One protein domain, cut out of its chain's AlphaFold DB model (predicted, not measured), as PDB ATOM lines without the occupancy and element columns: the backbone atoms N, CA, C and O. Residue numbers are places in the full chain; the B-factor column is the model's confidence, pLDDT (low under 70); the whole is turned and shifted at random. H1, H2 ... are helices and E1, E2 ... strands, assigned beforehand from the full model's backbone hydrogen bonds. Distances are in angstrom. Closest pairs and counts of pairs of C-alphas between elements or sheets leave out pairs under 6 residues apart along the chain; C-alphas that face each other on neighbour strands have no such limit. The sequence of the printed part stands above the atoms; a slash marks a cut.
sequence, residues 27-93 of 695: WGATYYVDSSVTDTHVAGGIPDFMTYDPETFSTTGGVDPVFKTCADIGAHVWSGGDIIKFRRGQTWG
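AT A GLANCE: This is residues 27 to 93 of the 695 residues of the protein "NodB homology domain-containing protein" of Nitrospiraceae bacterium (UniProt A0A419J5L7). With little regular structure, this is a small, strongly twisted sheet of four short strands, E2 E3 E1 E4, grazed by one short helix, H1, amid loops. Of 67 printed residues, only 23 are in named elements, ordered E1 E2 E3 H1 E4; class and sheet are mixed. It is compact, radius of gyration of the C-alphas 11.0 A, spanning 28 by 28 by 21 A.

HOW THE PARTS SIT: Start at E1, residues 30 to 33: E4, residues 83 to 87, is parallel at 29 degrees, N 85 to O 31 2.8 A. E3, residues 64 to 67, is parallel to E1, N 67 to O 32 2.8 A. E3 and antiparallel E2, residues 49 to 52, form a hairpin, N 66 to O 49 2.9 A. H1, residues 70 to 75, only grazes the sheet; its closest C-alphas to E3 are Ile 73 and Phe 67, 7.2 A. Every O i to N i+4 pair in H1 is within hydrogen-bond range. E3, H1 and E4 make a split strand-helix-strand unit, E1 between its same-way strands, with a right-handed crossover.

IN THESE COORDINATES: Find C-alpha 30 at (207.923, 195.564, 284.736), where E1 begins; E4 runs 13.0 A to C-alpha 87 at (198.600, 203.520, 289.519).

THE WHOLE: The printed part has no cut. Links E1 to E2 and E2 to E3 are long. No printed residue is under 70.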
ATOM      1  N   TRP A  27     212.579 186.550 283.743       72.44
ATOM      2  CA  TRP A  27     211.750 187.415 284.563       72.44
ATOM      3  C   TRP A  27     211.242 188.482 283.598       72.44
ATOM      4  O   TRP A  27     212.062 189.165 282.981       72.44
ATOM      5  N   GLY A  28     209.931 188.528 283.363       87.06
ATOM      6  CA  GLY A  28     209.371 189.522 282.459       87.06
ATOM      7  C   GLY A  28     209.671 190.926 282.965       87.06
ATOM      8  O   GLY A  28     209.917 191.137 284.158       87.06
ATOM      9  N   ALA A  29     209.694 191.883 282.047       94.75
ATOM     10  CA  ALA A  29     209.934 193.269 282.405       94.75
ATOM     11  C   ALA A  29     208.721 193.845 283.157       94.75
ATOM     12  O   ALA A  29     207.584 193.399 282.983       94.75
ATOM     13  N   THR A  30     208.975 194.821 284.031       96.31
ATOM     14  CA  THR A  30     207.923 195.564 284.736       96.31
ATOM     15  C   THR A  30     207.736 196.926 284.085       96.31
ATOM     16  O   THR A  30     208.709 197.626 283.813       96.31
ATOM     17  N   TYR A  31     206.480 197.294 283.867       97.25
ATOM     18  CA  TYR A  31     206.065 198.544 283.251       97.25
ATOM     19  C   TYR A  31     205.013 199.219 284.115       97.25
ATOM     20  O   TYR A  31     204.203 198.545 284.753       97.25
ATOM     21  N   TYR A  32     205.010 200.547 284.120       97.81
ATOM     22  CA  TYR A  32     204.079 201.346 284.908       97.81
ATOM     23  C   TYR A  32     203.109 202.099 284.005       97.81
ATOM     24  O   TYR A  32     203.434 202.433 282.867       97.81
ATOM     25  N   VAL A  33     201.912 202.371 284.513       97.31
ATOM     26  CA  VAL A  33     200.896 203.167 283.828       97.31
ATOM     27  C   VAL A  33     200.378 204.242 284.777       97.31
ATOM     28  O   VAL A  33     199.834 203.929 285.840       97.31
ATOM     29  N   ASP A  34     200.568 205.507 284.403       97.38
ATOM     30  CA  ASP A  34     200.231 206.669 285.226       97.38
ATOM     31  C   ASP A  34     199.628 207.787 284.367       97.38
ATOM     32  O   ASP A  34     200.327 208.500 283.653       97.38
ATOM     33  N   SER A  35     198.316 207.997 284.481       95.56
ATOM     34  CA  SER A  35     197.577 208.987 283.682       95.56
ATOM     35  C   SER A  35     197.999 210.443 283.944       95.56
ATOM     36  O   SER A  35     197.685 211.335 283.145       95.56
ATOM     37  N   SER A  36     198.726 210.701 285.040       95.94
ATOM     38  CA  SER A  36     199.186 212.040 285.417       95.94
ATOM     39  C   SER A  36     200.454 212.486 284.686       95.94
ATOM     40  O   SER A  36     200.721 213.689 284.642       95.94
ATOM     41  N   VAL A  37     201.207 211.567 284.067       96.25
ATOM     42  CA  VAL A  37     202.382 211.945 283.266       96.25
ATOM     43  C   VAL A  37     201.953 212.581 281.943       96.25
ATOM     44  O   VAL A  37     200.822 212.408 281.483       96.25
ATOM     45  N   THR A  38     202.832 213.358 281.318       96.00
ATOM     46  CA  THR A  38     202.573 213.936 279.989       96.00
ATOM     47  C   THR A  38     202.591 212.847 278.921       96.00
ATOM     48  O   THR A  38     203.467 211.993 278.950       96.00
ATOM     49  N   ASP A  39     201.660 212.914 277.966       95.00
ATOM     50  CA  ASP A  39     201.662 212.023 276.800       95.00
ATOM     51  C   ASP A  39     202.715 212.538 275.825       95.00
ATOM     52  O   ASP A  39     202.590 213.643 275.288       95.00
ATOM     53  N   THR A  40     203.782 211.783 275.648       94.56
ATOM     54  CA  THR A  40     204.858 212.105 274.709       94.56
ATOM     55  C   THR A  40     204.773 211.250 273.448       94.56
ATOM     56  O   THR A  40     205.340 211.642 272.424       94.56
ATOM     57  N   HIS A  41     204.029 210.137 273.490       90.25
ATOM     58  CA  HIS A  41     203.932 209.155 272.413       90.25
ATOM     59  C   HIS A  41     202.501 208.634 272.205       90.25
ATOM     60  O   HIS A  41     202.267 207.435 272.291       90.25
ATOM     61  N   VAL A  42     201.578 209.513 271.812       88.44
ATOM     62  CA  VAL A  42     200.156 209.184 271.592       88.44
ATOM     63  C   VAL A  42     199.957 207.912 270.750       88.44
ATOM     64  O   VAL A  42     200.207 207.912 269.539       88.44
ATOM     65  N   ALA A  43     199.448 206.848 271.380       80.44
ATOM     66  CA  ALA A  43     199.163 205.539 270.781       80.44
ATOM     67  C   ALA A  43     200.374 204.889 270.080       80.44
ATOM     68  O   ALA A  43     200.221 204.133 269.116       80.44
ATOM     69  N   GLY A  44     201.589 205.207 270.537       87.44
ATOM     70  CA  GLY A  44     202.837 204.813 269.882       87.44
ATOM     71  C   GLY A  44     203.349 203.432 270.284       87.44
ATOM     72  O   GLY A  44     204.225 202.889 269.611       87.44
ATOM     73  N   GLY A  45     202.842 202.867 271.385       89.19
ATOM     74  CA  GLY A  45     203.388 201.634 271.962       89.19
ATOM     75  C   GLY A  45     204.823 201.799 272.472       89.19
ATOM     76  O   GLY A  45     205.551 200.819 272.600       89.19
ATOM     77  N   ILE A  46     205.249 203.034 272.739       94.62
ATOM     78  CA  ILE A  46     206.559 203.389 273.289       94.62
ATOM     79  C   ILE A  46     206.302 204.013 274.664       94.62
ATOM     80  O   ILE A  46     205.418 204.863 274.747       94.62
ATOM     81  N   PRO A  47     207.032 203.619 275.727       96.12
ATOM     82  CA  PRO A  47     206.911 204.282 277.020       96.12
ATOM     83  C   PRO A  47     207.110 205.795 276.889       96.12
ATOM     84  O   PRO A  47     208.025 206.253 276.203       96.12
ATOM     85  N   ASP A  48     206.282 206.573 277.576       96.44
ATOM     86  CA  ASP A  48     206.384 208.029 277.604       96.44
ATOM     87  C   ASP A  48     207.681 208.498 278.260       96.44
ATOM     88  O   ASP A  48     208.334 209.439 277.812       96.44
ATOM     89  N   PHE A  49     208.100 207.788 279.306       96.88
ATOM     90  CA  PHE A  49     209.383 208.012 279.956       96.88
ATOM     91  C   PHE A  49     210.044 206.676 280.279       96.88
ATOM     92  O   PHE A  49     209.372 205.712 280.627       96.88
ATOM     93  N   MET A  50     211.376 206.650 280.201       97.06
ATOM     94  CA  MET A  50     212.224 205.521 280.619       97.06
ATOM     95  C   MET A  50     212.885 205.765 281.990       97.06
ATOM     96  O   MET A  50     213.827 205.071 282.361       97.06
ATOM     97  N   THR A  51     212.463 206.818 282.693       96.44
ATOM     98  CA  THR A  51     213.076 207.323 283.933       96.44
ATOM     99  C   THR A  51     212.044 207.547 285.037       96.44
ATOM    100  O   THR A  51     212.174 208.474 285.840       96.44
ATOM    101  N   TYR A  52     210.986 206.736 285.046       96.88
ATOM    102  CA  TYR A  52     209.914 206.830 286.029       96.88
ATOM    103  C   TYR A  52     210.344 206.241 287.371       96.88
ATOM    104  O   TYR A  52     210.985 205.189 287.421       96.88
ATOM    105  N   ASP A  53     210.017 206.950 288.446       96.31
ATOM    106  CA  ASP A  53     210.154 206.502 289.828       96.31
ATOM    107  C   ASP A  53     208.746 206.216 290.389       96.31
ATOM    108  O   ASP A  53     207.971 207.158 290.596       96.31
ATOM    109  N   PRO A  54     208.388 204.941 290.635       94.25
ATOM    110  CA  PRO A  54     207.055 204.553 291.090       94.25
ATOM    111  C   PRO A  54     206.778 204.868 292.567       94.25
ATOM    112  O   PRO A  54     205.625 204.752 292.988       94.25
ATOM    113  N   GLU A  55     207.787 205.258 293.354       93.81
ATOM    114  CA  GLU A  55     207.611 205.665 294.755       93.81
ATOM    115  C   GLU A  55     207.272 207.155 294.864       93.81
ATOM    116  O   GLU A  55     206.406 207.548 295.648       93.81
ATOM    117  N   THR A  56     207.937 207.990 294.058       94.06
ATOM    118  CA  THR A  56     207.724 209.449 294.055       94.06
ATOM    119  C   THR A  56     206.780 209.931 292.954       94.06
ATOM    120  O   THR A  56     206.389 211.101 292.950       94.06
ATOM    121  N   PHE A  57     206.398 209.042 292.032       94.94
ATOM    122  CA  PHE A  57     205.615 209.332 290.826       94.94
ATOM    123  C   PHE A  57     206.262 210.402 289.928       94.94
ATOM    124  O   PHE A  57     205.579 211.172 289.250       94.94
ATOM    125  N   SER A  58     207.596 210.477 289.950       95.00
ATOM    126  CA  SER A  58     208.397 211.430 289.180       95.00
ATOM    127  C   SER A  58     208.868 210.807 287.869       95.00
ATOM    128  O   SER A  58     209.314 209.664 287.835       95.00
ATOM    129  N   THR A  59     208.854 211.581 286.782       95.69
ATOM    130  CA  THR A  59     209.457 211.184 285.494       95.69
ATOM    131  C   THR A  59     210.941 211.552 285.391       95.69
ATOM    132  O   THR A  59     211.583 211.281 284.376       95.69
ATOM    133  N   THR A  60     211.506 212.162 286.439       91.31
ATOM    134  CA  THR A  60     212.932 212.493 286.546       91.31
ATOM    135  C   THR A  60     213.554 211.764 287.734       91.31
ATOM    136  O   THR A  60     213.114 211.954 288.866       91.31
ATOM    137  N   GLY A  61     214.590 210.959 287.482       85.56
ATOM    138  CA  GLY A  61     215.393 210.310 288.528       85.56
ATOM    139  C   GLY A  61     215.129 208.818 288.757       85.56
ATOM    140  O   GLY A  61     215.923 208.194 289.455       85.56
ATOM    141  N   GLY A  62     214.093 208.239 288.147       93.06
ATOM    142  CA  GLY A  62     213.863 206.794 288.151       93.06
ATOM    143  C   GLY A  62     214.537 206.065 286.985       93.06
ATOM    144  O   GLY A  62     215.278 206.663 286.199       93.06
ATOM    145  N   VAL A  63     214.266 204.764 286.867       95.44
ATOM    146  CA  VAL A  63     214.826 203.877 285.822       95.44
ATOM    147  C   VAL A  63     213.768 203.032 285.112       95.44
ATOM    148  O   VAL A  63     214.109 202.236 284.237       95.44
ATOM    149  N   ASP A  64     212.499 203.189 285.492       96.19
ATOM    150  CA  ASP A  64     211.424 202.349 284.989       96.19
ATOM    151  C   ASP A  64     210.710 202.980 283.782       96.19
ATOM    152  O   ASP A  64     210.622 204.211 283.668       96.19
ATOM    153  N   PRO A  65     210.173 202.152 282.867       96.56
ATOM    154  CA  PRO A  65     209.311 202.619 281.795       96.56
ATOM    155  C   PRO A  65     207.895 202.915 282.311       96.56
ATOM    156  O   PRO A  65     207.301 202.099 283.022       96.56
ATOM    157  N   VAL A  66     207.324 204.047 281.897       97.44
ATOM    158  CA  VAL A  66     205.930 204.416 282.189       97.44
ATOM    159  C   VAL A  66     205.172 204.775 280.920       97.44
ATOM    160  O   VAL A  66     205.714 205.435 280.037       97.44
ATOM    161  N   PHE A  67     203.914 204.358 280.853       97.06
ATOM    162  CA  PHE A  67     202.946 204.744 279.835       97.06
ATOM    163  C   PHE A  67     201.876 205.646 280.444       97.06
ATOM    164  O   PHE A  67     201.502 205.484 281.611       97.06
ATOM    165  N   LYS A  68     201.339 206.570 279.656       95.06
ATOM    166  CA  LYS A  68     200.221 207.402 280.078       95.06
ATOM    167  C   LYS A  68     198.879 206.736 279.819       95.06
ATOM    168  O   LYS A  68     198.008 206.920 280.656       95.06
ATOM    169  N   THR A  69     198.682 206.035 278.695       93.62
ATOM    170  CA  THR A  69     197.343 205.608 278.230       93.62
ATOM    171  C   THR A  69     197.205 204.089 278.059       93.62
ATOM    172  O   THR A  69     198.192 203.372 277.872       93.62
ATOM    173  N   CYS A  70     195.972 203.566 278.081       91.88
ATOM    174  CA  CYS A  70     195.721 202.153 277.757       91.88
ATOM    175  C   CYS A  70     195.925 201.880 276.260       91.88
ATOM    176  O   CYS A  70     196.245 200.750 275.882       91.88
ATOM    177  N   ALA A  71     195.733 202.890 275.406       90.38
ATOM    178  CA  ALA A  71     196.004 202.792 273.977       90.38
ATOM    179  C   ALA A  71     197.478 202.455 273.701       90.38
ATOM    180  O   ALA A  71     197.752 201.582 272.874       90.38
ATOM    181  N   ASP A  72     198.413 203.061 274.438       92.06
ATOM    182  CA  ASP A  72     199.840 202.735 274.322       92.06
ATOM    183  C   ASP A  72     200.128 201.305 274.761       92.06
ATOM    184  O   ASP A  72     200.862 200.578 274.088       92.06
ATOM    185  N   ILE A  73     199.474 200.858 275.837       92.62
ATOM    186  CA  ILE A  73     199.586 199.478 276.307       92.62
ATOM    187  C   ILE A  73     199.112 198.483 275.243       92.62
ATOM    188  O   ILE A  73     199.732 197.436 275.051       92.62
ATOM    189  N   GLY A  74     198.045 198.811 274.512       89.12
ATOM    190  CA  GLY A  74     197.549 197.971 273.423       89.12
ATOM    191  C   GLY A  74     198.394 197.991 272.154       89.12
ATOM    192  O   GLY A  74     198.323 197.038 271.376       89.12
ATOM    193  N   ALA A  75     199.196 199.035 271.951       91.00
ATOM    194  CA  ALA A  75     200.124 199.148 270.828       91.00
ATOM    195  C   ALA A  75     201.501 198.523 271.119       91.00
ATOM    196  O   ALA A  75     202.218 198.160 270.183       91.00
ATOM    197  N   HIS A  76     201.881 198.383 272.393       92.94
ATOM    198  CA  HIS A  76     203.165 197.809 272.784       92.94
ATOM    199  C   HIS A  76     203.228 196.287 272.569       92.94
ATOM    200  O   HIS A  76     202.236 195.565 272.699       92.94
ATOM    201  N   VAL A  77     204.429 195.791 272.255       92.06
ATOM    202  CA  VAL A  77     204.701 194.367 272.034       92.06
ATOM    203  C   VAL A  77     205.160 193.715 273.332       92.06
ATOM    204  O   VAL A  77     206.295 193.923 273.750       92.06
ATOM    205  N   TRP A  78     204.310 192.887 273.941       92.38
ATOM    206  CA  TRP A  78     204.611 192.246 275.225       92.38
ATOM    207  C   TRP A  78     205.238 190.859 275.076       92.38
ATOM    208  O   TRP A  78     204.926 190.091 274.160       92.38
ATOM    209  N   SER A  79     206.087 190.507 276.034       92.81
ATOM    210  CA  SER A  79     206.613 189.160 276.232       92.81
ATOM    211  C   SER A  79     205.828 188.426 277.320       92.81
ATOM    212  O   SER A  79     205.307 189.014 278.266       92.81
ATOM    213  N   GLY A  80     205.745 187.100 277.203       91.81
ATOM    214  CA  GLY A  80     205.161 186.283 278.265       91.81
ATOM    215  C   GLY A  80     205.988 186.399 279.547       91.81
ATOM    216  O   GLY A  80     207.187 186.132 279.529       91.81
ATOM    217  N   GLY A  81     205.333 186.757 280.649       91.69
ATOM    218  CA  GLY A  81     205.939 187.037 281.948       91.69
ATOM    219  C   GLY A  81     205.975 188.521 282.312       91.69
ATOM    220  O   GLY A  81     206.229 188.816 283.478       91.69
ATOM    221  N   ASP A  82     205.737 189.434 281.362       95.50
ATOM    222  CA  ASP A  82     205.749 190.877 281.631       95.50
ATOM    223  C   ASP A  82     204.651 191.277 282.628       95.50
ATOM    224  O   ASP A  82     203.565 190.682 282.670       95.50
ATOM    225  N   ILE A  83     204.946 192.304 283.429       96.00
ATOM    226  CA  ILE A  83     204.066 192.840 284.470       96.00
ATOM    227  C   ILE A  83     203.782 194.310 284.172       96.00
ATOM    228  O   ILE A  83     204.697 195.123 284.083       96.00
ATOM    229  N   ILE A  84     202.508 194.665 284.069       96.94
ATOM    230  CA  ILE A  84     202.033 196.017 283.777       96.94
ATOM    231  C   ILE A  84     201.255 196.507 284.994       96.94
ATOM    232  O   ILE A  84     200.235 195.926 285.360       96.94
ATOM    233  N   LYS A  85     201.751 197.560 285.641       97.44
ATOM    234  CA  LYS A  85     201.209 198.082 286.895       97.44
ATOM    235  C   LYS A  85     200.494 199.409 286.667       97.44
ATOM    236  O   LYS A  85     201.123 200.382 286.272       97.44
ATOM    237  N   PHE A  86     199.205 199.478 286.976       97.06
ATOM    238  CA  PHE A  86     198.408 200.703 286.945       97.06
ATOM    239  C   PHE A  86     198.428 201.411 288.296       97.06
ATOM    240  O   PHE A  86     198.341 200.777 289.350       97.06
ATOM    241  N   ARG A  87     198.531 202.739 288.283       96.19
ATOM    242  CA  ARG A  87     198.600 203.520 289.519       96.19
ATOM    243  C   ARG A  87     197.253 203.526 290.246       96.19
ATOM    244  O   ARG A  87     196.218 203.838 289.655       96.19
ATOM    245  N   ARG A  88     197.275 203.210 291.542       92.12
ATOM    246  CA  ARG A  88     196.121 203.315 292.450       92.12
ATOM    247  C   ARG A  88     195.602 204.753 292.529       92.12
ATOM    248  O   ARG A  88     196.354 205.716 292.374       92.12
ATOM    249  N   GLY A  89     194.295 204.885 292.746       88.88
ATOM    250  CA  GLY A  89     193.581 206.162 292.808       88.88
ATOM    251  C   GLY A  89     193.310 206.825 291.453       88.88
ATOM    252  O   GLY A  89     192.828 207.956 291.431       88.88
ATOM    253  N   GLN A  90     193.614 206.159 290.334       94.81
ATOM    254  CA  GLN A  90     193.369 206.680 288.985       94.81
ATOM    255  C   GLN A  90     192.236 205.942 288.269       94.81
ATOM    256  O   GLN A  90     191.973 204.768 288.538       94.81
ATOM    257  N   THR A  91     191.601 206.644 287.326       94.31
ATOM    258  CA  THR A  91     190.497 206.133 286.508       94.31
ATOM    259  C   THR A  91     190.875 206.127 285.032       94.31
ATOM    260  O   THR A  91     191.406 207.105 284.509       94.31
ATOM    261  N   TRP A  92     190.532 205.038 284.357       93.50
ATOM    262  CA  TRP A  92     190.865 204.718 282.980       93.50
ATOM    263  C   TRP A  92     189.573 204.557 282.178       93.50
ATOM    264  O   TRP A  92     188.793 203.646 282.435       93.50
ATOM    265  N   GLY A  93     189.331 205.451 281.217       90.25
ATOM    266  CA  GLY A  93     188.159 205.391 280.327       90.25
ATOM    267  C   GLY A  93     188.372 204.555 279.058       90.25
ATOM    268  O   GLY A  93     187.446 204.302 278.291       90.25
TER     269      GLY A  93